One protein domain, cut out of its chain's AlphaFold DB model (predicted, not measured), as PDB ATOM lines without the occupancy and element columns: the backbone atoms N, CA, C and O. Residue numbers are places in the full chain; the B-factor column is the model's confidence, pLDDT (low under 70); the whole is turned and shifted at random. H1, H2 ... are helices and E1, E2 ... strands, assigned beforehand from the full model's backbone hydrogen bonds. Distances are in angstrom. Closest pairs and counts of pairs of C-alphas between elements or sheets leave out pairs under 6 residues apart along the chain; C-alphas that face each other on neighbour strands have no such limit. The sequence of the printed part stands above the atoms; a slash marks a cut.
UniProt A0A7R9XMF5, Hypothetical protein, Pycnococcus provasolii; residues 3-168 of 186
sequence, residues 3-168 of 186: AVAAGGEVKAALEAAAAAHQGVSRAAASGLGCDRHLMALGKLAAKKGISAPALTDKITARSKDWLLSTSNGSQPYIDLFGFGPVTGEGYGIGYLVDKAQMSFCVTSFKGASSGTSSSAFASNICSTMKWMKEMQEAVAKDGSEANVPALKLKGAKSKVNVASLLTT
ATOM      1  N   ALA A   3     -49.079  -0.964  28.084       34.19
ATOM      2  CA  ALA A   3     -49.681   0.305  27.719       34.19
ATOM      3  C   ALA A   3     -51.185   0.040  27.659       34.19
ATOM      4  O   ALA A   3     -51.728  -0.400  26.646       34.19
ATOM      5  N   VAL A   4     -51.821   0.186  28.819       35.19
ATOM      6  CA  VAL A   4     -53.268   0.134  28.951       35.19
ATOM      7  C   VAL A   4     -53.763   1.498  28.510       35.19
ATOM      8  O   VAL A   4     -53.662   2.483  29.241       35.19
ATOM      9  N   ALA A   5     -54.265   1.563  27.289       43.91
ATOM     10  CA  ALA A   5     -55.179   2.618  26.930       43.91
ATOM     11  C   ALA A   5     -56.524   2.246  27.576       43.91
ATOM     12  O   ALA A   5     -57.363   1.572  26.989       43.91
ATOM     13  N   ALA A   6     -56.640   2.530  28.874       38.16
ATOM     14  CA  ALA A   6     -57.838   2.234  29.641       38.16
ATOM     15  C   ALA A   6     -58.900   3.275  29.275       38.16
ATOM     16  O   ALA A   6     -58.859   4.391  29.786       38.16
ATOM     17  N   GLY A   7     -59.829   2.896  28.397       46.47
ATOM     18  CA  GLY A   7     -61.072   3.628  28.163       46.47
ATOM     19  C   GLY A   7     -61.184   4.269  26.782       46.47
ATOM     20  O   GLY A   7     -60.637   5.339  26.553       46.47
ATOM     21  N   GLY A   8     -61.948   3.619  25.902       53.34
ATOM     22  CA  GLY A   8     -62.941   4.227  24.999       53.34
ATOM     23  C   GLY A   8     -62.543   5.244  23.918       53.34
ATOM     24  O   GLY A   8     -63.387   5.517  23.071       53.34
ATOM     25  N   GLU A   9     -61.340   5.821  23.926       66.56
ATOM     26  CA  GLU A   9     -60.958   6.932  23.034       66.56
ATOM     27  C   GLU A   9     -59.709   6.658  22.178       66.56
ATOM     28  O   GLU A   9     -59.173   7.549  21.517       66.56
ATOM     29  N   VAL A  10     -59.214   5.426  22.163       75.12
ATOM     30  CA  VAL A  10     -57.951   5.036  21.523       75.12
ATOM     31  C   VAL A  10     -58.041   5.117  20.008       75.12
ATOM     32  O   VAL A  10     -57.118   5.616  19.357       75.12
ATOM     33  N   LYS A  11     -59.155   4.654  19.430       77.31
ATOM     34  CA  LYS A  11     -59.398   4.746  17.989       77.31
ATOM     35  C   LYS A  11     -59.571   6.196  17.572       77.31
ATOM     36  O   LYS A  11     -58.955   6.613  16.596       77.31
ATOM     37  N   ALA A  12     -60.350   6.967  18.330       79.56
ATOM     38  CA  ALA A  12     -60.564   8.385  18.061       79.56
ATOM     39  C   ALA A  12     -59.242   9.169  18.105       79.56
ATOM     40  O   ALA A  12     -58.953   9.955  17.205       79.56
ATOM     41  N   ALA A  13     -58.390   8.898  19.096       81.62
ATOM     42  CA  ALA A  13     -57.064   9.495  19.199       81.62
ATOM     43  C   ALA A  13     -56.141   9.087  18.038       81.62
ATOM     44  O   ALA A  13     -55.420   9.929  17.499       81.62
ATOM     45  N   LEU A  14     -56.175   7.816  17.617       83.19
ATOM     46  CA  LEU A  14     -55.412   7.340  16.461       83.19
ATOM     47  C   LEU A  14     -55.874   8.016  15.161       83.19
ATOM     48  O   LEU A  14     -55.040   8.444  14.364       83.19
ATOM     49  N   GLU A  15     -57.185   8.140  14.956       83.56
ATOM     50  CA  GLU A  15     -57.776   8.814  13.797       83.56
ATOM     51  C   GLU A  15     -57.442  10.309  13.786       83.56
ATOM     52  O   GLU A  15     -57.026  10.835  12.753       83.56
ATOM     53  N   ALA A  16     -57.531  10.980  14.937       86.62
ATOM     54  CA  ALA A  16     -57.146  12.379  15.083       86.62
ATOM     55  C   ALA A  16     -55.654  12.593  14.784       86.62
ATOM     56  O   ALA A  16     -55.297  13.500  14.030       86.62
ATOM     57  N   ALA A  17     -54.778  11.728  15.306       86.00
ATOM     58  CA  ALA A  17     -53.345  11.779  15.027       86.00
ATOM     59  C   ALA A  17     -53.041  11.544  13.541       86.00
ATOM     60  O   ALA A  17     -52.240  12.266  12.945       86.00
ATOM     61  N   ALA A  18     -53.708  10.568  12.920       86.75
ATOM     62  CA  ALA A  18     -53.575  10.282  11.497       86.75
ATOM     63  C   ALA A  18     -54.033  11.470  10.632       86.75
ATOM     64  O   ALA A  18     -53.334  11.851   9.689       86.75
ATOM     65  N   ALA A  19     -55.166  12.090  10.969       87.25
ATOM     66  CA  ALA A  19     -55.689  13.261  10.268       87.25
ATOM     67  C   ALA A  19     -54.757  14.476  10.403       87.25
ATOM     68  O   ALA A  19     -54.427  15.113   9.398       87.25
ATOM     69  N   ALA A  20     -54.270  14.759  11.614       91.56
ATOM     70  CA  ALA A  20     -53.306  15.830  11.859       91.56
ATOM     71  C   ALA A  20     -52.009  15.614  11.058       91.56
ATOM     72  O   ALA A  20     -51.533  16.529  10.381       91.56
ATOM     73  N   HIS A  21     -51.485  14.383  11.053       87.06
ATOM     74  CA  HIS A  21     -50.295  14.013  10.284       87.06
ATOM     75  C   HIS A  21     -50.483  14.222   8.777       87.06
ATOM     76  O   HIS A  21     -49.617  14.797   8.108       87.06
ATOM     77  N   GLN A  22     -51.620  13.789   8.222       90.12
ATOM     78  CA  GLN A  22     -51.933  14.019   6.810       90.12
ATOM     79  C   GLN A  22     -52.015  15.511   6.483       90.12
ATOM     80  O   GLN A  22     -51.500  15.932   5.446       90.12
ATOM     81  N   GLY A  23     -52.641  16.304   7.358       92.88
ATOM     82  CA  GLY A  23     -52.755  17.751   7.201       92.88
ATOM     83  C   GLY A  23     -51.386  18.423   7.100       92.88
ATOM     84  O   GLY A  23     -51.109  19.112   6.117       92.88
ATOM     85  N   VAL A  24     -50.497  18.144   8.060       93.19
ATOM     86  CA  VAL A  24     -49.123  18.675   8.068       93.19
ATOM     87  C   VAL A  24     -48.340  18.206   6.842       93.19
ATOM     88  O   VAL A  24     -47.682  19.012   6.189       93.19
ATOM     89  N   SER A  25     -48.455  16.927   6.471       92.12
ATOM     90  CA  SER A  25     -47.753  16.366   5.309       92.12
ATOM     91  C   SER A  25     -48.167  17.041   3.997       92.12
ATOM     92  O   SER A  25     -47.313  17.380   3.178       92.12
ATOM     93  N   ARG A  26     -49.469  17.284   3.796       93.62
ATOM     94  CA  ARG A  26     -49.986  17.977   2.602       93.62
ATOM     95  C   ARG A  26     -49.582  19.449   2.574       93.62
ATOM     96  O   ARG A  26     -49.196  19.947   1.516       93.62
ATOM     97  N   ALA A  27     -49.637  20.130   3.718       94.06
ATOM     98  CA  ALA A  27     -49.180  21.511   3.837       94.06
ATOM     99  C   ALA A  27     -47.686  21.623   3.489       94.06
ATOM    100  O   ALA A  27     -47.307  22.442   2.652       94.06
ATOM    101  N   ALA A  28     -46.852  20.739   4.042       93.75
ATOM    102  CA  ALA A  28     -45.424  20.688   3.746       93.75
ATOM    103  C   ALA A  28     -45.142  20.401   2.260       93.75
ATOM    104  O   ALA A  28     -44.328  21.096   1.652       93.75
ATOM    105  N   ALA A  29     -45.850  19.438   1.655       92.50
ATOM    106  CA  ALA A  29     -45.731  19.124   0.228       92.50
ATOM    107  C   ALA A  29     -46.129  20.302  -0.678       92.50
ATOM    108  O   ALA A  29     -45.536  20.495  -1.736       92.50
ATOM    109  N   SER A  30     -47.078  21.129  -0.233       95.75
ATOM    110  CA  SER A  30     -47.525  22.341  -0.935       95.75
ATOM    111  C   SER A  30     -46.631  23.561  -0.670       95.75
ATOM    112  O   SER A  30     -46.979  24.676  -1.050       95.75
ATOM    113  N   GLY A  31     -45.491  23.383   0.007       94.31
ATOM    114  CA  GLY A  31     -44.549  24.463   0.310       94.31
ATOM    115  C   GLY A  31     -44.917  25.326   1.521       94.31
ATOM    116  O   GLY A  31     -44.233  26.310   1.782       94.31
ATOM    117  N   LEU A  32     -45.941  24.952   2.293       95.69
ATOM    118  CA  LEU A  32     -46.377  25.659   3.506       95.69
ATOM    119  C   LEU A  32     -45.679  25.147   4.784       95.69
ATOM    120  O   LEU A  32     -46.097  25.465   5.895       95.69
ATOM    121  N   GLY A  33     -44.626  24.336   4.641       92.81
ATOM    122  CA  GLY A  33     -43.803  23.860   5.759       92.81
ATOM    123  C   GLY A  33     -42.845  24.936   6.287       92.81
ATOM    124  O   GLY A  33     -42.361  25.779   5.531       92.81
ATOM    125  N   CYS A  34     -42.529  24.899   7.584       93.50
ATOM    126  CA  CYS A  34     -41.719  25.937   8.229       93.50
ATOM    127  C   CYS A  34     -40.202  25.705   8.125       93.50
ATOM    128  O   CYS A  34     -39.448  26.674   8.056       93.50
ATOM    129  N   ASP A  35     -39.732  24.458   8.057       93.56
ATOM    130  CA  ASP A  35     -38.312  24.096   8.183       93.56
ATOM    131  C   ASP A  35     -37.417  24.802   7.159       93.56
ATOM    132  O   ASP A  35     -36.425  25.449   7.508       93.56
ATOM    133  N   ARG A  36     -37.793  24.730   5.874       94.56
ATOM    134  CA  ARG A  36     -37.038  25.363   4.780       94.56
ATOM    135  C   ARG A  36     -37.070  26.887   4.872       94.56
ATOM    136  O   ARG A  36     -36.069  27.532   4.563       94.56
ATOM    137  N   HIS A  37     -38.185  27.459   5.326       94.50
ATOM    138  CA  HIS A  37     -38.325  28.901   5.508       94.50
ATOM    139  C   HIS A  37     -37.417  29.397   6.646       94.50
ATOM    140  O   HIS A  37     -36.606  30.299   6.437       94.50
ATOM    141  N   LEU A  38     -37.463  28.749   7.813       94.19
ATOM    142  CA  LEU A  38     -36.602  29.077   8.954       94.19
ATOM    143  C   LEU A  38     -35.115  28.885   8.625       94.19
ATOM    144  O   LEU A  38     -34.277  29.705   9.007       94.19
ATOM    145  N   MET A  39     -34.779  27.842   7.859       93.56
ATOM    146  CA  MET A  39     -33.422  27.626   7.352       93.56
ATOM    147  C   MET A  39     -32.960  28.771   6.438       93.56
ATOM    148  O   MET A  39     -31.831  29.247   6.580       93.56
ATOM    149  N   ALA A  40     -33.808  29.225   5.511       95.12
ATOM    150  CA  ALA A  40     -33.488  30.333   4.613       95.12
ATOM    151  C   ALA A  40     -33.293  31.650   5.379       95.12
ATOM    152  O   ALA A  40     -32.295  32.338   5.155       95.12
ATOM    153  N   LEU A  41     -34.183  31.964   6.327       94.50
ATOM    154  CA  LEU A  41     -34.068  33.147   7.187       94.50
ATOM    155  C   LEU A  41     -32.765  33.137   7.990       94.50
ATOM    156  O   LEU A  41     -32.052  34.138   8.003       94.50
ATOM    157  N   GLY A  42     -32.406  31.997   8.591       93.31
ATOM    158  CA  GLY A  42     -31.155  31.859   9.337       93.31
ATOM    159  C   GLY A  42     -29.918  32.094   8.466       93.31
ATOM    160  O   GLY A  42     -29.017  32.839   8.849       93.31
ATOM    161  N   LYS A  43     -29.893  31.525   7.252       93.88
ATOM    162  CA  LYS A  43     -28.794  31.740   6.293       93.88
ATOM    163  C   LYS A  43     -28.699  33.193   5.823       93.88
ATOM    164  O   LYS A  43     -27.597  33.722   5.687       93.88
ATOM    165  N   LEU A  44     -29.835  33.847   5.576       95.62
ATOM    166  CA  LEU A  44     -29.879  35.251   5.157       95.62
ATOM    167  C   LEU A  44     -29.440  36.200   6.276       95.62
ATOM    168  O   LEU A  44     -28.669  37.120   6.007       95.62
ATOM    169  N   ALA A  45     -29.891  35.963   7.509       94.50
ATOM    170  CA  ALA A  45     -29.479  36.735   8.676       94.50
ATOM    171  C   ALA A  45     -27.959  36.650   8.879       94.50
ATOM    172  O   ALA A  45     -27.299  37.685   8.962       94.50
ATOM    173  N   ALA A  46     -27.393  35.437   8.815       91.94
ATOM    174  CA  ALA A  46     -25.949  35.221   8.892       91.94
ATOM    175  C   ALA A  46     -25.188  35.956   7.775       91.94
ATOM    176  O   ALA A  46     -24.212  36.649   8.047       91.94
ATOM    177  N   LYS A  47     -25.666  35.880   6.524       95.31
ATOM    178  CA  LYS A  47     -25.046  36.579   5.384       95.31
ATOM    179  C   LYS A  47     -25.063  38.105   5.540       95.31
ATOM    180  O   LYS A  47     -24.149  38.771   5.071       95.31
ATOM    181  N   LYS A  48     -26.108  38.657   6.159       94.94
ATOM    182  CA  LYS A  48     -26.263  40.103   6.386       94.94
ATOM    183  C   LYS A  48     -25.655  40.587   7.708       94.94
ATOM    184  O   LYS A  48     -25.742  41.777   7.988       94.94
ATOM    185  N   GLY A  49     -25.085  39.698   8.527       92.94
ATOM    186  CA  GLY A  49     -24.585  40.043   9.861       92.94
ATOM    187  C   GLY A  49     -25.683  40.460  10.848       92.94
ATOM    188  O   GLY A  49     -25.403  41.143  11.828       92.94
ATOM    189  N   ILE A  50     -26.939  40.078  10.594       93.44
ATOM    190  CA  ILE A  50     -28.066  40.383  11.478       93.44
ATOM    191  C   ILE A  50     -28.110  39.325  12.577       93.44
ATOM    192  O   ILE A  50     -28.214  38.130  12.297       93.44
ATOM    193  N   SER A  51     -28.077  39.767  13.832       89.94
ATOM    194  CA  SER A  51     -28.324  38.883  14.968       89.94
ATOM    195  C   SER A  51     -29.795  38.464  14.982       89.94
ATOM    196  O   SER A  51     -30.685  39.313  15.032       89.94
ATOM    197  N   ALA A  52     -30.056  37.155  14.945       87.81
ATOM    198  CA  ALA A  52     -31.401  36.584  15.019       87.81
ATOM    199  C   ALA A  52     -31.502  35.592  16.194       87.81
ATOM    200  O   ALA A  52     -31.533  34.380  15.963       87.81
ATOM    201  N   PRO A  53     -31.580  36.079  17.452       87.69
ATOM    202  CA  PRO A  53     -31.564  35.227  18.645       87.69
ATOM    203  C   PRO A  53     -32.657  34.152  18.650       87.69
ATOM    204  O   PRO A  53     -32.415  33.035  19.095       87.69
ATOM    205  N   ALA A  54     -33.831  34.461  18.091       87.44
ATOM    206  CA  ALA A  54     -34.958  33.532  17.988       87.44
ATOM    207  C   ALA A  54     -34.712  32.341  17.039       87.44
ATOM    208  O   ALA A  54     -35.445  31.366  17.101       87.44
ATOM    209  N   LEU A  55     -33.710  32.404  16.152       87.62
ATOM    210  CA  LEU A  55     -33.363  31.313  15.224       87.62
ATOM    211  C   LEU A  55     -32.165  30.477  15.703       87.62
ATOM    212  O   LEU A  55     -31.826  29.456  15.086       87.62
ATOM    213  N   THR A  56     -31.508  30.930  16.772       85.75
ATOM    214  CA  THR A  56     -30.282  30.355  17.341       85.75
ATOM    215  C   THR A  56     -30.452  29.935  18.799       85.75
ATOM    216  O   THR A  56     -29.478  29.566  19.452       85.75
ATOM    217  N   ASP A  57     -31.663  30.027  19.339       90.69
ATOM    218  CA  ASP A  57     -31.955  29.635  20.706       90.69
ATOM    219  C   ASP A  57     -31.922  28.104  20.874       90.69
ATOM    220  O   ASP A  57     -31.912  27.327  19.914       90.69
ATOM    221  N   LYS A  58     -31.906  27.651  22.131       91.81
ATOM    222  CA  LYS A  58     -31.813  26.221  22.460       91.81
ATOM    223  C   LYS A  58     -33.002  25.416  21.928       91.81
ATOM    224  O   LYS A  58     -32.828  24.243  21.602       91.81
ATOM    225  N   ILE A  59     -34.192  26.018  21.837       90.94
ATOM    226  CA  ILE A  59     -35.392  25.327  21.353       90.94
ATOM    227  C   ILE A  59     -35.268  25.105  19.848       90.94
ATOM    228  O   ILE A  59     -35.439  23.975  19.393       90.94
ATOM    229  N   THR A  60     -34.864  26.129  19.092       87.81
ATOM    230  CA  THR A  60     -34.614  25.990  17.651       87.81
ATOM    231  C   THR A  60     -33.438  25.058  17.349       87.81
ATOM    232  O   THR A  60     -33.442  24.360  16.336       87.81
ATOM    233  N   ALA A  61     -32.416  25.008  18.207       88.31
ATOM    234  CA  ALA A  61     -31.342  24.023  18.071       88.31
ATOM    235  C   ALA A  61     -31.877  22.591  18.237       88.31
ATOM    236  O   ALA A  61     -31.602  21.734  17.401       88.31
ATOM    237  N   ARG A  62     -32.708  22.348  19.261       90.44
ATOM    238  CA  ARG A  62     -33.337  21.040  19.496       90.44
ATOM    239  C   ARG A  62     -34.310  20.647  18.385       90.44
ATOM    240  O   ARG A  62     -34.363  19.480  18.025       90.44
ATOM    241  N   SER A  63     -35.058  21.593  17.816       90.19
ATOM    242  CA  SER A  63     -35.990  21.299  16.718       90.19
ATOM    243  C   SER A  63     -35.280  20.873  15.427       90.19
ATOM    244  O   SER A  63     -35.914  20.316  14.540       90.19
ATOM    245  N   LYS A  64     -33.974  21.143  15.311       89.69
ATOM    246  CA  LYS A  64     -33.123  20.739  14.186       89.69
ATOM    247  C   LYS A  64     -32.354  19.440  14.454       89.69
ATOM    248  O   LYS A  64     -31.618  19.008  13.571       89.69
ATOM    249  N   ASP A  65     -32.499  18.836  15.634       90.88
ATOM    250  CA  ASP A  65     -31.834  17.587  16.017       90.88
ATOM    251  C   ASP A  65     -32.802  16.398  15.882       90.88
ATOM    252  O   ASP A  65     -33.629  16.114  16.752       90.88
ATOM    253  N   TRP A  66     -32.738  15.722  14.734       93.00
ATOM    254  CA  TRP A  66     -33.717  14.709  14.331       93.00
ATOM    255  C   TRP A  66     -33.289  13.325  14.826       93.00
ATOM    256  O   TRP A  66     -32.730  12.526  14.076       93.00
ATOM    257  N   LEU A  67     -33.591  13.015  16.091       93.44
ATOM    258  CA  LEU A  67     -33.351  11.681  16.674       93.44
ATOM    259  C   LEU A  67     -34.096  10.557  15.941       93.44
ATOM    260  O   LEU A  67     -33.725   9.391  16.044       93.44
ATOM    261  N   LEU A  68     -35.155  10.891  15.208       93.69
ATOM    262  CA  LEU A  68     -35.857   9.968  14.337       93.69
ATOM    263  C   LEU A  68     -35.975  10.590  12.950       93.69
ATOM    264  O   LEU A  68     -36.740  11.531  12.751       93.69
ATOM    265  N   SER A  69     -35.234  10.035  11.999       93.94
ATOM    266  CA  SER A  69     -35.317  10.414  10.592       93.94
ATOM    267  C   SER A  69     -36.015   9.302   9.817       93.94
ATOM    268  O   SER A  69     -35.583   8.149   9.863       93.94
ATOM    269  N   THR A  70     -37.115   9.627   9.135       95.75
ATOM    270  CA  THR A  70     -37.940   8.651   8.409       95.75
ATOM    271  C   THR A  70     -38.160   9.080   6.964       95.75
ATOM    272  O   THR A  70     -38.171  10.271   6.651       95.75
ATOM    273  N   SER A  71     -38.323   8.113   6.063       93.75
ATOM    274  CA  SER A  71     -38.725   8.401   4.688       93.75
ATOM    275  C   SER A  71     -39.471   7.227   4.061       93.75
ATOM    276  O   SER A  71     -39.118   6.061   4.267       93.75
ATOM    277  N   ASN A  72     -40.502   7.558   3.285       92.81
ATOM    278  CA  ASN A  72     -41.230   6.605   2.464       92.81
ATOM    279  C   ASN A  72     -40.580   6.505   1.081       92.81
ATOM    280  O   ASN A  72     -40.386   7.521   0.416       92.81
ATOM    281  N   GLY A  73     -40.297   5.282   0.640       89.31
ATOM    282  CA  GLY A  73     -39.736   5.003  -0.684       89.31
ATOM    283  C   GLY A  73     -40.632   4.123  -1.552       89.31
ATOM    284  O   GLY A  73     -40.120   3.466  -2.452       89.31
ATOM    285  N   SER A  74     -41.933   4.030  -1.250       89.44
ATOM    286  CA  SER A  74     -42.818   3.024  -1.860       89.44
ATOM    287  C   SER A  74     -42.904   3.228  -3.368       89.44
ATOM    288  O   SER A  74     -43.464   4.221  -3.830       89.44
ATOM    289  N   GLN A  75     -42.345   2.286  -4.124       88.44
ATOM    290  CA  GLN A  75     -42.407   2.220  -5.580       88.44
ATOM    291  C   GLN A  75     -42.438   0.745  -6.001       88.44
ATOM    292  O   GLN A  75     -41.782  -0.064  -5.347       88.44
ATOM    293  N   PRO A  76     -43.128   0.378  -7.097       85.81
ATOM    294  CA  PRO A  76     -43.261  -1.023  -7.520       85.81
ATOM    295  C   PRO A  76     -41.942  -1.742  -7.839       85.81
ATOM    296  O   PRO A  76     -41.921  -2.961  -7.930       85.81
ATOM    297  N   TYR A  77     -40.866  -0.989  -8.067       88.38
ATOM    298  CA  TYR A  77     -39.553  -1.482  -8.490       88.38
ATOM    299  C   TYR A  77     -38.474  -1.334  -7.402       88.38
ATOM    300  O   TYR A  77     -37.288  -1.475  -7.691       88.38
ATOM    301  N   ILE A  78     -38.860  -0.984  -6.169       87.56
ATOM    302  CA  ILE A  78     -37.941  -0.851  -5.035       87.56
ATOM    303  C   ILE A  78     -38.293  -1.914  -3.998       87.56
ATOM    304  O   ILE A  78     -39.321  -1.813  -3.336       87.56
ATOM    305  N   ASP A  79     -37.399  -2.887  -3.816       85.06
ATOM    306  CA  ASP A  79     -37.589  -3.983  -2.854       85.06
ATOM    307  C   ASP A  79     -37.061  -3.647  -1.449       85.06
ATOM    308  O   ASP A  79     -37.534  -4.177  -0.442       85.06
ATOM    309  N   LEU A  80     -36.073  -2.749  -1.362       86.19
ATOM    310  CA  LEU A  80     -35.477  -2.310  -0.104       86.19
ATOM    311  C   LEU A  80     -35.091  -0.833  -0.176       86.19
ATOM    312  O   LEU A  80     -34.438  -0.385  -1.116       86.19
ATOM    313  N   PHE A  81     -35.447  -0.089   0.865       90.81
ATOM    314  CA  PHE A  81     -35.072   1.309   1.023       90.81
ATOM    315  C   PHE A  81     -34.666   1.578   2.467       90.81
ATOM    316  O   PHE A  81     -35.396   1.244   3.399       90.81
ATOM    317  N   GLY A  82     -33.497   2.187   2.651       92.81
ATOM    318  CA  GLY A  82     -32.936   2.474   3.962       92.81
ATOM    319  C   GLY A  82     -31.797   3.478   3.884       92.81
ATOM    320  O   GLY A  82     -31.177   3.665   2.839       92.81
ATOM    321  N   PHE A  83     -31.536   4.139   5.005       95.56
ATOM    322  CA  PHE A  83     -30.469   5.121   5.171       95.56
ATOM    323  C   PHE A  83     -30.014   5.126   6.634       95.56
ATOM    324  O   PHE A  83     -30.732   4.642   7.513       95.56
ATOM    325  N   GLY A  84     -28.804   5.624   6.892       94.50
ATOM    326  CA  GLY A  84     -28.254   5.746   8.246       94.50
ATOM    327  C   GLY A  84     -28.926   6.857   9.069       94.50
ATOM    328  O   GLY A  84     -29.582   7.727   8.497       94.50
ATOM    329  N   PRO A  85     -28.754   6.880  10.399       94.00
ATOM    330  CA  PRO A  85     -29.233   7.983  11.226       94.00
ATOM    331  C   PRO A  85     -28.567   9.312  10.849       94.00
ATOM    332  O   PRO A  85     -27.405   9.343  10.447       94.00
ATOM    333  N   VAL A  86     -29.286  10.421  11.039       93.56
ATOM    334  CA  VAL A  86     -28.749  11.780  10.815       93.56
ATOM    335  C   VAL A  86     -28.085  12.375  12.061       93.56
ATOM    336  O   VAL A  86     -27.452  13.424  11.979       93.56
ATOM    337  N   THR A  87     -28.201  11.695  13.204       91.06
ATOM    338  CA  THR A  87     -27.565  12.053  14.476       91.06
ATOM    339  C   THR A  87     -26.865  10.826  15.061       91.06
ATOM    340  O   THR A  87     -27.264   9.690  14.798       91.06
ATOM    341  N   GLY A  88     -25.830  11.035  15.878       90.62
ATOM    342  CA  GLY A  88     -25.124   9.937  16.557       90.62
ATOM    343  C   GLY A  88     -25.999   9.150  17.544       90.62
ATOM    344  O   GLY A  88     -25.689   8.011  17.873       90.62
ATOM    345  N   GLU A  89     -27.109   9.751  17.974       90.88
ATOM    346  CA  GLU A  89     -27.993   9.266  19.038       90.88
ATOM    347  C   GLU A  89     -29.393   8.880  18.523       90.88
ATOM    348  O   GLU A  89     -30.335   8.733  19.301       90.88
ATOM    349  N   GLY A  90     -29.557   8.764  17.203       91.50
ATOM    350  CA  GLY A  90     -30.856   8.608  16.559       91.50
ATOM    351  C   GLY A  90     -31.039   7.327  15.751       91.50
ATOM    352  O   GLY A  90     -30.199   6.425  15.723       91.50
ATOM    353  N   TYR A  91     -32.167   7.288  15.048       95.06
ATOM    354  CA  TYR A  91     -32.572   6.224  14.139       95.06
ATOM    355  C   TYR A  91     -32.770   6.757  12.719       95.06
ATOM    356  O   TYR A  91     -33.330   7.840  12.523       95.06
ATOM    357  N   GLY A  92     -32.357   5.964  11.731       95.75
ATOM    358  CA  GLY A  92     -32.756   6.121  10.333       95.75
ATOM    359  C   GLY A  92     -33.770   5.041   9.967       95.75
ATOM    360  O   GLY A  92     -33.520   3.860  10.210       95.75
ATOM    361  N   ILE A  93     -34.929   5.428   9.430       96.56
ATOM    362  CA  ILE A  93     -36.001   4.491   9.075       96.56
ATOM    363  C   ILE A  93     -36.483   4.727   7.648       96.56
ATOM    364  O   ILE A  93     -37.256   5.646   7.374       96.56
ATOM    365  N   GLY A  94     -36.068   3.846   6.744       95.38
ATOM    366  CA  GLY A  94     -36.681   3.729   5.425       95.38
ATOM    367  C   GLY A  94     -37.850   2.753   5.484       95.38
ATOM    368  O   GLY A  94     -37.734   1.697   6.107       95.38
ATOM    369  N   TYR A  95     -38.979   3.092   4.866       94.50
ATOM    370  CA  TYR A  95     -40.109   2.171   4.785       94.50
ATOM    371  C   TYR A  95     -40.782   2.164   3.418       94.50
ATOM    372  O   TYR A  95     -40.836   3.173   2.708       94.50
ATOM    373  N   LEU A  96     -41.309   0.994   3.077       91.44
ATOM    374  CA  LEU A  96     -42.031   0.707   1.848       91.44
ATOM    375  C   LEU A  96     -43.420   0.205   2.219       91.44
ATOM    376  O   LEU A  96     -43.559  -0.638   3.106       91.44
ATOM    377  N   VAL A  97     -44.438   0.736   1.554       90.38
ATOM    378  CA  VAL A  97     -45.833   0.333   1.728       90.38
ATOM    379  C   VAL A  97     -46.317  -0.256   0.415       90.38
ATOM    380  O   VAL A  97     -46.393   0.445  -0.591       90.38
ATOM    381  N   ASP A  98     -46.646  -1.540   0.444       85.69
ATOM    382  CA  ASP A  98     -47.271  -2.262  -0.658       85.69
ATOM    383  C   ASP A  98     -48.681  -2.722  -0.244       85.69
ATOM    384  O   ASP A  98     -49.079  -2.623   0.920       85.69
ATOM    385  N   LYS A  99     -49.461  -3.233  -1.197       83.62
ATOM    386  CA  LYS A  99     -50.836  -3.703  -0.985       83.62
ATOM    387  C   LYS A  99     -50.925  -4.813   0.062       83.62
ATOM    388  O   LYS A  99     -51.919  -4.882   0.778       83.62
ATOM    389  N   ALA A 100     -49.919  -5.686   0.128       84.81
ATOM    390  CA  ALA A 100     -49.926  -6.865   0.995       84.81
ATOM    391  C   ALA A 100     -49.016  -6.739   2.228       84.81
ATOM    392  O   ALA A 100     -49.226  -7.449   3.212       84.81
ATOM    393  N   GLN A 101     -48.002  -5.872   2.189       84.50
ATOM    394  CA  GLN A 101     -46.975  -5.812   3.227       84.50
ATOM    395  C   GLN A 101     -46.375  -4.418   3.400       84.50
ATOM    396  O   GLN A 101     -46.410  -3.579   2.501       84.50
ATOM    397  N   MET A 102     -45.778  -4.199   4.570       88.81
ATOM    398  CA  MET A 102     -44.958  -3.029   4.860       88.81
ATOM    399  C   MET A 102     -43.565  -3.483   5.281       88.81
ATOM    400  O   MET A 102     -43.425  -4.262   6.225       88.81
ATOM    401  N   SER A 103     -42.547  -2.964   4.604       90.00
ATOM    402  CA  SER A 103     -41.142  -3.270   4.883       90.00
ATOM    403  C   SER A 103     -40.491  -2.081   5.573       90.00
ATOM    404  O   SER A 103     -40.661  -0.945   5.134       90.00
ATOM    405  N   PHE A 104     -39.722  -2.336   6.632       92.94
ATOM    406  CA  PHE A 104     -39.010  -1.309   7.392       92.94
ATOM    407  C   PHE A 104     -37.520  -1.647   7.465       92.94
ATOM    408  O   PHE A 104     -37.143  -2.715   7.946       92.94
ATOM    409  N   CYS A 105     -36.672  -0.716   7.041       94.75
ATOM    410  CA  CYS A 105     -35.236  -0.746   7.272       94.75
ATOM    411  C   CYS A 105     -34.914   0.215   8.419       94.75
ATOM    412  O   CYS A 105     -35.047   1.426   8.258       94.75
ATOM    413  N   VAL A 106     -34.519  -0.326   9.575       95.69
ATOM    414  CA  VAL A 106     -34.181   0.454  10.774       95.69
ATOM    415  C   VAL A 106     -32.676   0.413  10.994       95.69
ATOM    416  O   VAL A 106     -32.093  -0.666  11.098       95.69
ATOM    417  N   THR A 107     -32.060   1.585  11.104       95.00
ATOM    418  CA  THR A 107     -30.626   1.752  11.345       95.00
ATOM    419  C   THR A 107     -30.379   2.595  12.598       95.00
ATOM    420  O   THR A 107     -31.177   3.462  12.958       95.00
ATOM    421  N   SER A 108     -29.269   2.322  13.282       94.81
ATOM    422  CA  SER A 108     -28.784   3.044  14.462       94.81
ATOM    423  C   SER A 108     -27.273   2.842  14.584       94.81
ATOM    424  O   SER A 108     -26.745   1.825  14.120       94.81
ATOM    425  N   PHE A 109     -26.565   3.766  15.232       93.38
ATOM    426  CA  PHE A 109     -25.138   3.586  15.503       93.38
ATOM    427  C   PHE A 109     -24.913   2.673  16.718       93.38
ATOM    428  O   PHE A 109     -25.665   2.698  17.694       93.38
ATOM    429  N   LYS A 110     -23.874   1.832  16.665       89.81
ATOM    430  CA  LYS A 110     -23.442   1.037  17.825       89.81
ATOM    431  C   LYS A 110     -22.682   1.942  18.797       89.81
ATOM    432  O   LYS A 110     -21.858   2.735  18.361       89.81
ATOM    433  N   GLY A 111     -22.924   1.781  20.098       83.44
ATOM    434  CA  GLY A 111     -22.243   2.566  21.137       83.44
ATOM    435  C   GLY A 111     -22.817   3.967  21.372       83.44
ATOM    436  O   GLY A 111     -22.202   4.742  22.097       83.44
ATOM    437  N   ALA A 112     -23.981   4.284  20.796       83.62
ATOM    438  CA  ALA A 112     -24.720   5.507  21.095       83.62
ATOM    439  C   ALA A 112     -25.048   5.592  22.598       83.62
ATOM    440  O   ALA A 112     -25.505   4.611  23.199       83.62
ATOM    441  N   SER A 113     -24.831   6.760  23.204       78.44
ATOM    442  CA  SER A 113     -25.017   6.981  24.646       78.44
ATOM    443  C   SER A 113     -26.487   6.873  25.084       78.44
ATOM    444  O   SER A 113     -26.786   6.468  26.206       78.44
ATOM    445  N   SER A 114     -27.408   7.146  24.161       76.56
ATOM    446  CA  SER A 114     -28.862   6.986  24.275       76.56
ATOM    447  C   SER A 114     -29.327   5.528  24.324       76.56
ATOM    448  O   SER A 114     -30.490   5.265  24.635       76.56
ATOM    449  N   GLY A 115     -28.447   4.565  24.025       82.19
ATOM    450  CA  GLY A 115     -28.784   3.144  24.026       82.19
ATOM    451  C   GLY A 115     -29.626   2.709  22.823       82.19
ATOM    452  O   GLY A 115     -30.424   1.776  22.947       82.19
ATOM    453  N   THR A 116     -29.481   3.370  21.666       87.88
ATOM    454  CA  THR A 116     -30.237   3.004  20.460       87.88
ATOM    455  C   THR A 116     -29.994   1.557  20.036       87.88
ATOM    456  O   THR A 116     -28.852   1.101  19.957       87.88
ATOM    457  N   SER A 117     -31.068   0.845  19.695       90.75
ATOM    458  CA  SER A 117     -30.999  -0.527  19.195       90.75
ATOM    459  C   SER A 117     -31.966  -0.724  18.037       90.75
ATOM    460  O   SER A 117     -33.185  -0.760  18.224       90.75
ATOM    461  N   SER A 118     -31.408  -0.885  16.835       91.38
ATOM    462  CA  SER A 118     -32.183  -1.107  15.608       91.38
ATOM    463  C   SER A 118     -33.116  -2.317  15.717       91.38
ATOM    464  O   SER A 118     -34.275  -2.240  15.323       91.38
ATOM    465  N   SER A 119     -32.651  -3.426  16.305       89.94
ATOM    466  CA  SER A 119     -33.443  -4.659  16.425       89.94
ATOM    467  C   SER A 119     -34.585  -4.531  17.435       89.94
ATOM    468  O   SER A 119     -35.697  -4.998  17.177       89.94
ATOM    469  N   ALA A 120     -34.345  -3.867  18.570       88.88
ATOM    470  CA  ALA A 120     -35.388  -3.610  19.559       88.88
ATOM    471  C   ALA A 120     -36.449  -2.656  18.995       88.88
ATOM    472  O   ALA A 120     -37.645  -2.918  19.131       88.88
ATOM    473  N   PHE A 121     -36.017  -1.592  18.310       91.00
ATOM    474  CA  PHE A 121     -36.923  -0.630  17.695       91.00
ATOM    475  C   PHE A 121     -37.753  -1.271  16.573       91.00
ATOM    476  O   PHE A 121     -38.972  -1.130  16.569       91.00
ATOM    477  N   ALA A 122     -37.139  -2.072  15.696       90.62
ATOM    478  CA  ALA A 122     -37.857  -2.827  14.668       90.62
ATOM    479  C   ALA A 122     -38.898  -3.793  15.269       90.62
ATOM    480  O   ALA A 122     -40.036  -3.849  14.803       90.62
ATOM    481  N   SER A 123     -38.555  -4.501  16.355       89.75
ATOM    482  CA  SER A 123     -39.516  -5.347  17.078       89.75
ATOM    483  C   SER A 123     -40.688  -4.531  17.631       89.75
ATOM    484  O   SER A 123     -41.820  -5.005  17.589       89.75
ATOM    485  N   ASN A 124     -40.431  -3.320  18.131       89.44
ATOM    486  CA  ASN A 124     -41.464  -2.430  18.658       89.44
ATOM    487  C   ASN A 124     -42.382  -1.890  17.553       89.44
ATOM    488  O   ASN A 124     -43.591  -1.825  17.776       89.44
ATOM    489  N   ILE A 125     -41.857  -1.578  16.360       89.94
ATOM    490  CA  ILE A 125     -42.682  -1.234  15.189       89.94
ATOM    491  C   ILE A 125     -43.622  -2.400  14.878       89.94
ATOM    492  O   ILE A 125     -44.834  -2.216  14.874       89.94
ATOM    493  N   CYS A 126     -43.094  -3.616  14.704       87.19
ATOM    494  CA  CYS A 126     -43.912  -4.791  14.400       87.19
ATOM    495  C   CYS A 126     -45.006  -5.042  15.448       87.19
ATOM    496  O   CYS A 126     -46.151  -5.307  15.085       87.19
ATOM    497  N   SER A 127     -44.679  -4.944  16.740       86.19
ATOM    498  CA  SER A 127     -45.658  -5.090  17.823       86.19
ATOM    499  C   SER A 127     -46.731  -4.001  17.785       86.19
ATOM    500  O   SER A 127     -47.908  -4.311  17.928       86.19
ATOM    501  N   THR A 128     -46.342  -2.749  17.543       87.81
ATOM    502  CA  THR A 128     -47.274  -1.612  17.480       87.81
ATOM    503  C   THR A 128     -48.218  -1.728  16.285       87.81
ATOM    504  O   THR A 128     -49.417  -1.525  16.431       87.81
ATOM    505  N   MET A 129     -47.700  -2.123  15.122       86.81
ATOM    506  CA  MET A 129     -48.485  -2.305  13.898       86.81
ATOM    507  C   MET A 129     -49.512  -3.431  14.033       86.81
ATOM    508  O   MET A 129     -50.672  -3.262  13.663       86.81
ATOM    509  N   LYS A 130     -49.102  -4.573  14.602       86.25
ATOM    510  CA  LYS A 130     -50.013  -5.689  14.899       86.25
ATOM    511  C   LYS A 130     -51.102  -5.267  15.876       86.25
ATOM    512  O   LYS A 130     -52.273  -5.502  15.620       86.25
ATOM    513  N   TRP A 131     -50.709  -4.570  16.936       85.75
ATOM    514  CA  TRP A 131     -51.639  -4.066  17.933       85.75
ATOM    515  C   TRP A 131     -52.650  -3.067  17.350       85.75
ATOM    516  O   TRP A 131     -53.838  -3.180  17.623       85.75
ATOM    517  N   MET A 132     -52.213  -2.130  16.500       85.00
ATOM    518  CA  MET A 132     -53.112  -1.185  15.822       85.00
ATOM    519  C   MET A 132     -54.131  -1.909  14.935       85.00
ATOM    520  O   MET A 132     -55.301  -1.535  14.931       85.00
ATOM    521  N   LYS A 133     -53.703  -2.964  14.229       84.81
ATOM    522  CA  LYS A 133     -54.593  -3.809  13.427       84.81
ATOM    523  C   LYS A 133     -55.618  -4.541  14.301       84.81
ATOM    524  O   LYS A 133     -56.811  -4.451  14.034       84.81
ATOM    525  N   GLU A 134     -55.166  -5.225  15.351       84.38
ATOM    526  CA  GLU A 134     -56.037  -5.952  16.287       84.38
ATOM    527  C   GLU A 134     -57.045  -5.016  16.967       84.38
ATOM    528  O   GLU A 134     -58.222  -5.350  17.077       84.38
ATOM    529  N   MET A 135     -56.606  -3.816  17.359       83.31
ATOM    530  CA  MET A 135     -57.467  -2.777  17.924       83.31
ATOM    531  C   MET A 135     -58.561  -2.360  16.933       83.31
ATOM    532  O   MET A 135     -59.737  -2.359  17.287       83.31
ATOM    533  N   GLN A 136     -58.207  -2.067  15.677       82.25
ATOM    534  CA  GLN A 136     -59.181  -1.687  14.648       82.25
ATOM    535  C   GLN A 136     -60.181  -2.813  14.343       82.25
ATOM    536  O   GLN A 136     -61.374  -2.549  14.187       82.25
ATOM    537  N   GLU A 137     -59.718  -4.063  14.286       84.00
ATOM    538  CA  GLU A 137     -60.569  -5.236  14.063       84.00
ATOM    539  C   GLU A 137     -61.514  -5.509  15.241       84.00
ATOM    540  O   GLU A 137     -62.673  -5.862  15.020       84.00
ATOM    541  N   ALA A 138     -61.051  -5.328  16.481       79.31
ATOM    542  CA  ALA A 138     -61.875  -5.478  17.678       79.31
ATOM    543  C   ALA A 138     -62.998  -4.432  17.716       79.31
ATOM    544  O   ALA A 138     -64.165  -4.782  17.898       79.31
ATOM    545  N   VAL A 139     -62.676  -3.163  17.441       77.25
ATOM    546  CA  VAL A 139     -63.684  -2.092  17.403       77.25
ATOM    547  C   VAL A 139     -64.695  -2.300  16.274       77.25
ATOM    548  O   VAL A 139     -65.877  -2.014  16.452       77.25
ATOM    549  N   ALA A 140     -64.268  -2.839  15.127       78.00
ATOM    550  CA  ALA A 140     -65.171  -3.149  14.020       78.00
ATOM    551  C   ALA A 140     -66.175  -4.275  14.342       78.00
ATOM    552  O   ALA A 140     -67.256  -4.295  13.754       78.00
ATOM    553  N   LYS A 141     -65.831  -5.205  15.244       76.75
ATOM    554  CA  LYS A 141     -66.693  -6.334  15.637       76.75
ATOM    555  C   LYS A 141     -67.626  -5.996  16.797       76.75
ATOM    556  O   LYS A 141     -68.821  -6.252  16.696       76.75
ATOM    557  N   ASP A 142     -67.088  -5.413  17.865       67.38
ATOM    558  CA  ASP A 142     -67.807  -5.260  19.136       67.38
ATOM    559  C   ASP A 142     -68.418  -3.858  19.310       67.38
ATOM    560  O   ASP A 142     -69.165  -3.617  20.258       67.38
ATOM    561  N   GLY A 143     -68.076  -2.900  18.435       64.69
ATOM    562  CA  GLY A 143     -68.493  -1.497  18.558       64.69
ATOM    563  C   GLY A 143     -67.964  -0.796  19.817       64.69
ATOM    564  O   GLY A 143     -68.373   0.326  20.109       64.69
ATOM    565  N   SER A 144     -67.069  -1.446  20.567       63.12
ATOM    566  CA  SER A 144     -66.555  -1.001  21.860       63.12
ATOM    567  C   SER A 144     -65.059  -1.281  21.976       63.12
ATOM    568  O   SER A 144     -64.567  -2.330  21.565       63.12
ATOM    569  N   GLU A 145     -64.333  -0.343  22.580       62.12
ATOM    570  CA  GLU A 145     -62.894  -0.454  22.839       62.12
ATOM    571  C   GLU A 145     -62.566  -1.211  24.139       62.12
ATOM    572  O   GLU A 145     -61.399  -1.351  24.502       62.12
ATOM    573  N   ALA A 146     -63.578  -1.718  24.853       59.41
ATOM    574  CA  ALA A 146     -63.399  -2.395  26.142       59.41
ATOM    575  C   ALA A 146     -62.509  -3.652  26.059       59.41
ATOM    576  O   ALA A 146     -61.876  -4.015  27.048       59.41
ATOM    577  N   ASN A 147     -62.432  -4.279  24.881       60.06
ATOM    578  CA  ASN A 147     -61.671  -5.506  24.638       60.06
ATOM    579  C   ASN A 147     -60.308  -5.272  23.961       60.06
ATOM    580  O   ASN A 147     -59.666  -6.232  23.532       60.06
ATOM    581  N   VAL A 148     -59.842  -4.023  23.829       65.44
ATOM    582  CA  VAL A 148     -58.555  -3.749  23.175       65.44
ATOM    583  C   VAL A 148     -57.407  -4.257  24.063       65.44
ATOM    584  O   VAL A 148     -57.285  -3.827  25.214       65.44
ATOM    585  N   PRO A 149     -56.539  -5.159  23.563       65.75
ATOM    586  CA  PRO A 149     -55.423  -5.679  24.347       65.75
ATOM    587  C   PRO A 149     -54.446  -4.554  24.706       65.75
ATOM    588  O   PRO A 149     -54.339  -3.564  23.993       65.75
ATOM    589  N   ALA A 150     -53.685  -4.678  25.790       69.75
ATOM    590  CA  ALA A 150     -52.672  -3.674  26.121       69.75
ATOM    591  C   ALA A 150     -51.431  -3.797  25.216       69.75
ATOM    592  O   ALA A 150     -50.910  -4.900  25.014       69.75
ATOM    593  N   LEU A 151     -50.893  -2.672  24.728       69.56
ATOM    594  CA  LEU A 151     -49.683  -2.678  23.898       69.56
ATOM    595  C   LEU A 151     -48.449  -3.004  24.756       69.56
ATOM    596  O   LEU A 151     -48.158  -2.335  25.750       69.56
ATOM    597  N   LYS A 152     -47.692  -4.033  24.362       68.69
ATOM    598  CA  LYS A 152     -46.470  -4.472  25.055       68.69
ATOM    599  C   LYS A 152     -45.238  -4.148  24.205       68.69
ATOM    600  O   LYS A 152     -45.067  -4.712  23.128       68.69
ATOM    601  N   LEU A 153     -44.365  -3.266  24.702       70.56
ATOM    602  CA  LEU A 153     -43.109  -2.870  24.043       70.56
ATOM    603  C   LEU A 153     -41.886  -3.450  24.769       70.56
ATOM    604  O   LEU A 153     -41.876  -3.571  25.997       70.56
ATOM    605  N   LYS A 154     -40.827  -3.779  24.021       61.91
ATOM    606  CA  LYS A 154     -39.545  -4.251  24.570       61.91
ATOM    607  C   LYS A 154     -38.671  -3.064  24.999       61.91
ATOM    608  O   LYS A 154     -38.455  -2.142  24.215       61.91
ATOM    609  N   GLY A 155     -38.124  -3.124  26.220       57.84
ATOM    610  CA  GLY A 155     -37.053  -2.232  26.700       57.84
ATOM    611  C   GLY A 155     -37.469  -0.896  27.335       57.84
ATOM    612  O   GLY A 155     -36.592  -0.107  27.681       57.84
ATOM    613  N   ALA A 156     -38.762  -0.618  27.528       49.94
ATOM    614  CA  ALA A 156     -39.216   0.632  28.150       49.94
ATOM    615  C   ALA A 156     -38.925   0.656  29.667       49.94
ATOM    616  O   ALA A 156     -39.459  -0.163  30.413       49.94
ATOM    617  N   LYS A 157     -38.088   1.601  30.128       37.12
ATOM    618  CA  LYS A 157     -37.697   1.762  31.548       37.12
ATOM    619  C   LYS A 157     -38.595   2.709  32.363       37.12
ATOM    620  O   LYS A 157     -38.331   2.922  33.542       37.12
ATOM    621  N   SER A 158     -39.671   3.253  31.796       34.78
ATOM    622  CA  SER A 158     -40.562   4.177  32.515       34.78
ATOM    623  C   SER A 158     -41.962   4.243  31.897       34.78
ATOM    624  O   SER A 158     -42.145   3.981  30.708       34.78
ATOM    625  N   LYS A 159     -42.959   4.555  32.740       32.97
ATOM    626  CA  LYS A 159     -44.376   4.723  32.377       32.97
ATOM    627  C   LYS A 159     -44.503   5.813  31.306       32.97
ATOM    628  O   LYS A 159     -44.348   6.990  31.615       32.97
ATOM    629  N   VAL A 160     -44.787   5.431  30.064       35.56
ATOM    630  CA  VAL A 160     -45.133   6.377  28.999       35.56
ATOM    631  C   VAL A 160     -46.652   6.495  28.973       35.56
ATOM    632  O   VAL A 160     -47.341   5.548  28.601       35.56
ATOM    633  N   ASN A 161     -47.179   7.634  29.412       30.91
ATOM    634  CA  ASN A 161     -48.593   7.943  29.255       30.91
ATOM    635  C   ASN A 161     -48.842   8.268  27.771       30.91
ATOM    636  O   ASN A 161     -48.298   9.236  27.243       30.91
ATOM    637  N   VAL A 162     -49.622   7.441  27.070       38.38
ATOM    638  CA  VAL A 162     -49.903   7.635  25.635       38.38
ATOM    639  C   VAL A 162     -50.647   8.960  25.400       38.38
ATOM    640  O   VAL A 162     -50.383   9.629  24.401       38.38
ATOM    641  N   ALA A 163     -51.448   9.419  26.373       30.84
ATOM    642  CA  ALA A 163     -52.096  10.732  26.333       30.84
ATOM    643  C   ALA A 163     -51.086  11.896  26.348       30.84
ATOM    644  O   ALA A 163     -51.347  12.930  25.743       30.84
ATOM    645  N   SER A 164     -49.903  11.727  26.958       27.03
ATOM    646  CA  SER A 164     -48.838  12.744  26.923       27.03
ATOM    647  C   SER A 164     -47.899  12.611  25.717       27.03
ATOM    648  O   SER A 164     -47.082  13.498  25.469       27.03
ATOM    649  N   LEU A 165     -47.955  11.497  24.977       30.98
ATOM    650  CA  LEU A 165     -47.127  11.289  23.782       30.98
ATOM    651  C   LEU A 165     -47.779  11.906  22.533       30.98
ATOM    652  O   LEU A 165     -47.084  12.491  21.701       30.98
ATOM    653  N   LEU A 166     -49.113  11.839  22.450       35.03
ATOM    654  CA  LEU A 166     -49.917  12.403  21.360       35.03
ATOM    655  C   LEU A 166     -49.889  13.938  21.304       35.03
ATOM    656  O   LEU A 166     -50.050  14.509  20.230       35.03
ATOM    657  N   THR A 167     -49.603  14.610  22.422       29.55
ATOM    658  CA  THR A 167     -49.411  16.070  22.460       29.55
ATOM    659  C   THR A 167     -48.005  16.517  22.053       29.55
ATOM    660  O   THR A 167     -47.790  17.711  21.868       29.55
ATOM    661  N   THR A 168     -47.035  15.599  21.936       30.42
ATOM    662  CA  THR A 168     -45.611  15.988  21.978       30.42
ATOM    663  C   THR A 168     -44.737  15.390  20.872       30.42
ATOM    664  O   THR A 168     -43.588  15.803  20.736       30.42
TER     665      THR A 168
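Overview. This is residues 3 to 168 of the 186 residues of the protein "Hypothetical protein" of Pycnococcus provasolii (UniProt A0A7R9XMF5). This model is a loose, open frame: a small three-stranded sheet, E1, E2 and E3, has the first half of the long helix H4 over one face, while H1 and H2 reach along the far side of an empty middle. H4 ends at one extreme of the long axis and H2 at the other, H1 comes near H4 beside Gln 136, and H3 lies on the chain's way back to E1. The printed part has 166 residues with five named helices and three named strands, in the order H1 H2 H3 E1 E2 E3 H4 H5; the class is mixed, helices and strands. The sheet runs E1 E2 E3 and is mixed, E1 parallel to E2 and E2 antiparallel to E3. The whole is loose, with a radius of gyration of the C-alphas of 19.3 A, and elongated, spanning 63 by 38 by 32 A.

Arrangement. Start with H1, residues 10 to 29, and look across to H4, residues 118 to 142: they are close but not clearly touching, the C-alphas of Lys 11 and Gln 136 being closest at 7.3 A. Their lines stand at a steep tilt of 60 degrees, opposite ways. Next come H2, residues 35 to 48, and H3, residues 58 to 63, which touch no helix and are not on the sheet. In the sheet, E1, residues 68 to 72, and E2, residues 91 to 97, are parallel at 21 degrees, with N 93 and O 69 at 2.8 A, within hydrogen-bond range. E2 and E3, residues 102 to 108, form an antiparallel hairpin at 169 degrees, with N 105 and O 94 at 2.8 A. H4 is on one face of this sheet, giving two layers, a helix over a sheet; it lies over E3 at a height over the sheet of 13.4 A and runs along the strands, at 22 degrees to E3 on the local plane. The closest C-alphas of E3 and H4 are those of Thr 107 and Ser 118, 5.4 A apart. H5, residues 162 to 165, is apart from H1 and from H4. In H1, H2, H3 and H4 every O i to N i+4 pair is within hydrogen-bond range; H5 is too short for one.

Along the chain. Find C-alpha 10 at (-57.951, 5.036, 21.523), where H1 begins its 28.3 A. H2 measures 20.1 A, E2 19.1 A and E3 19.8 A. H4 starts at C-alpha 118, (-32.183, -1.107, 15.608), and runs 36.0 A to C-alpha 142, (-67.807, -5.260, 19.136).

Size, cuts and confidence. The C-alphas of Gly 49 and Asp 142 are the two farthest apart, 63.3 A. The printed part has no cut. The links E1 to E2 and H4 to H5 are long, 18 and 19 residues. Mean pLDDT of the printed part is 81.2; residues 3 to 9, 142 to 152 and 154 to 168 are under 70.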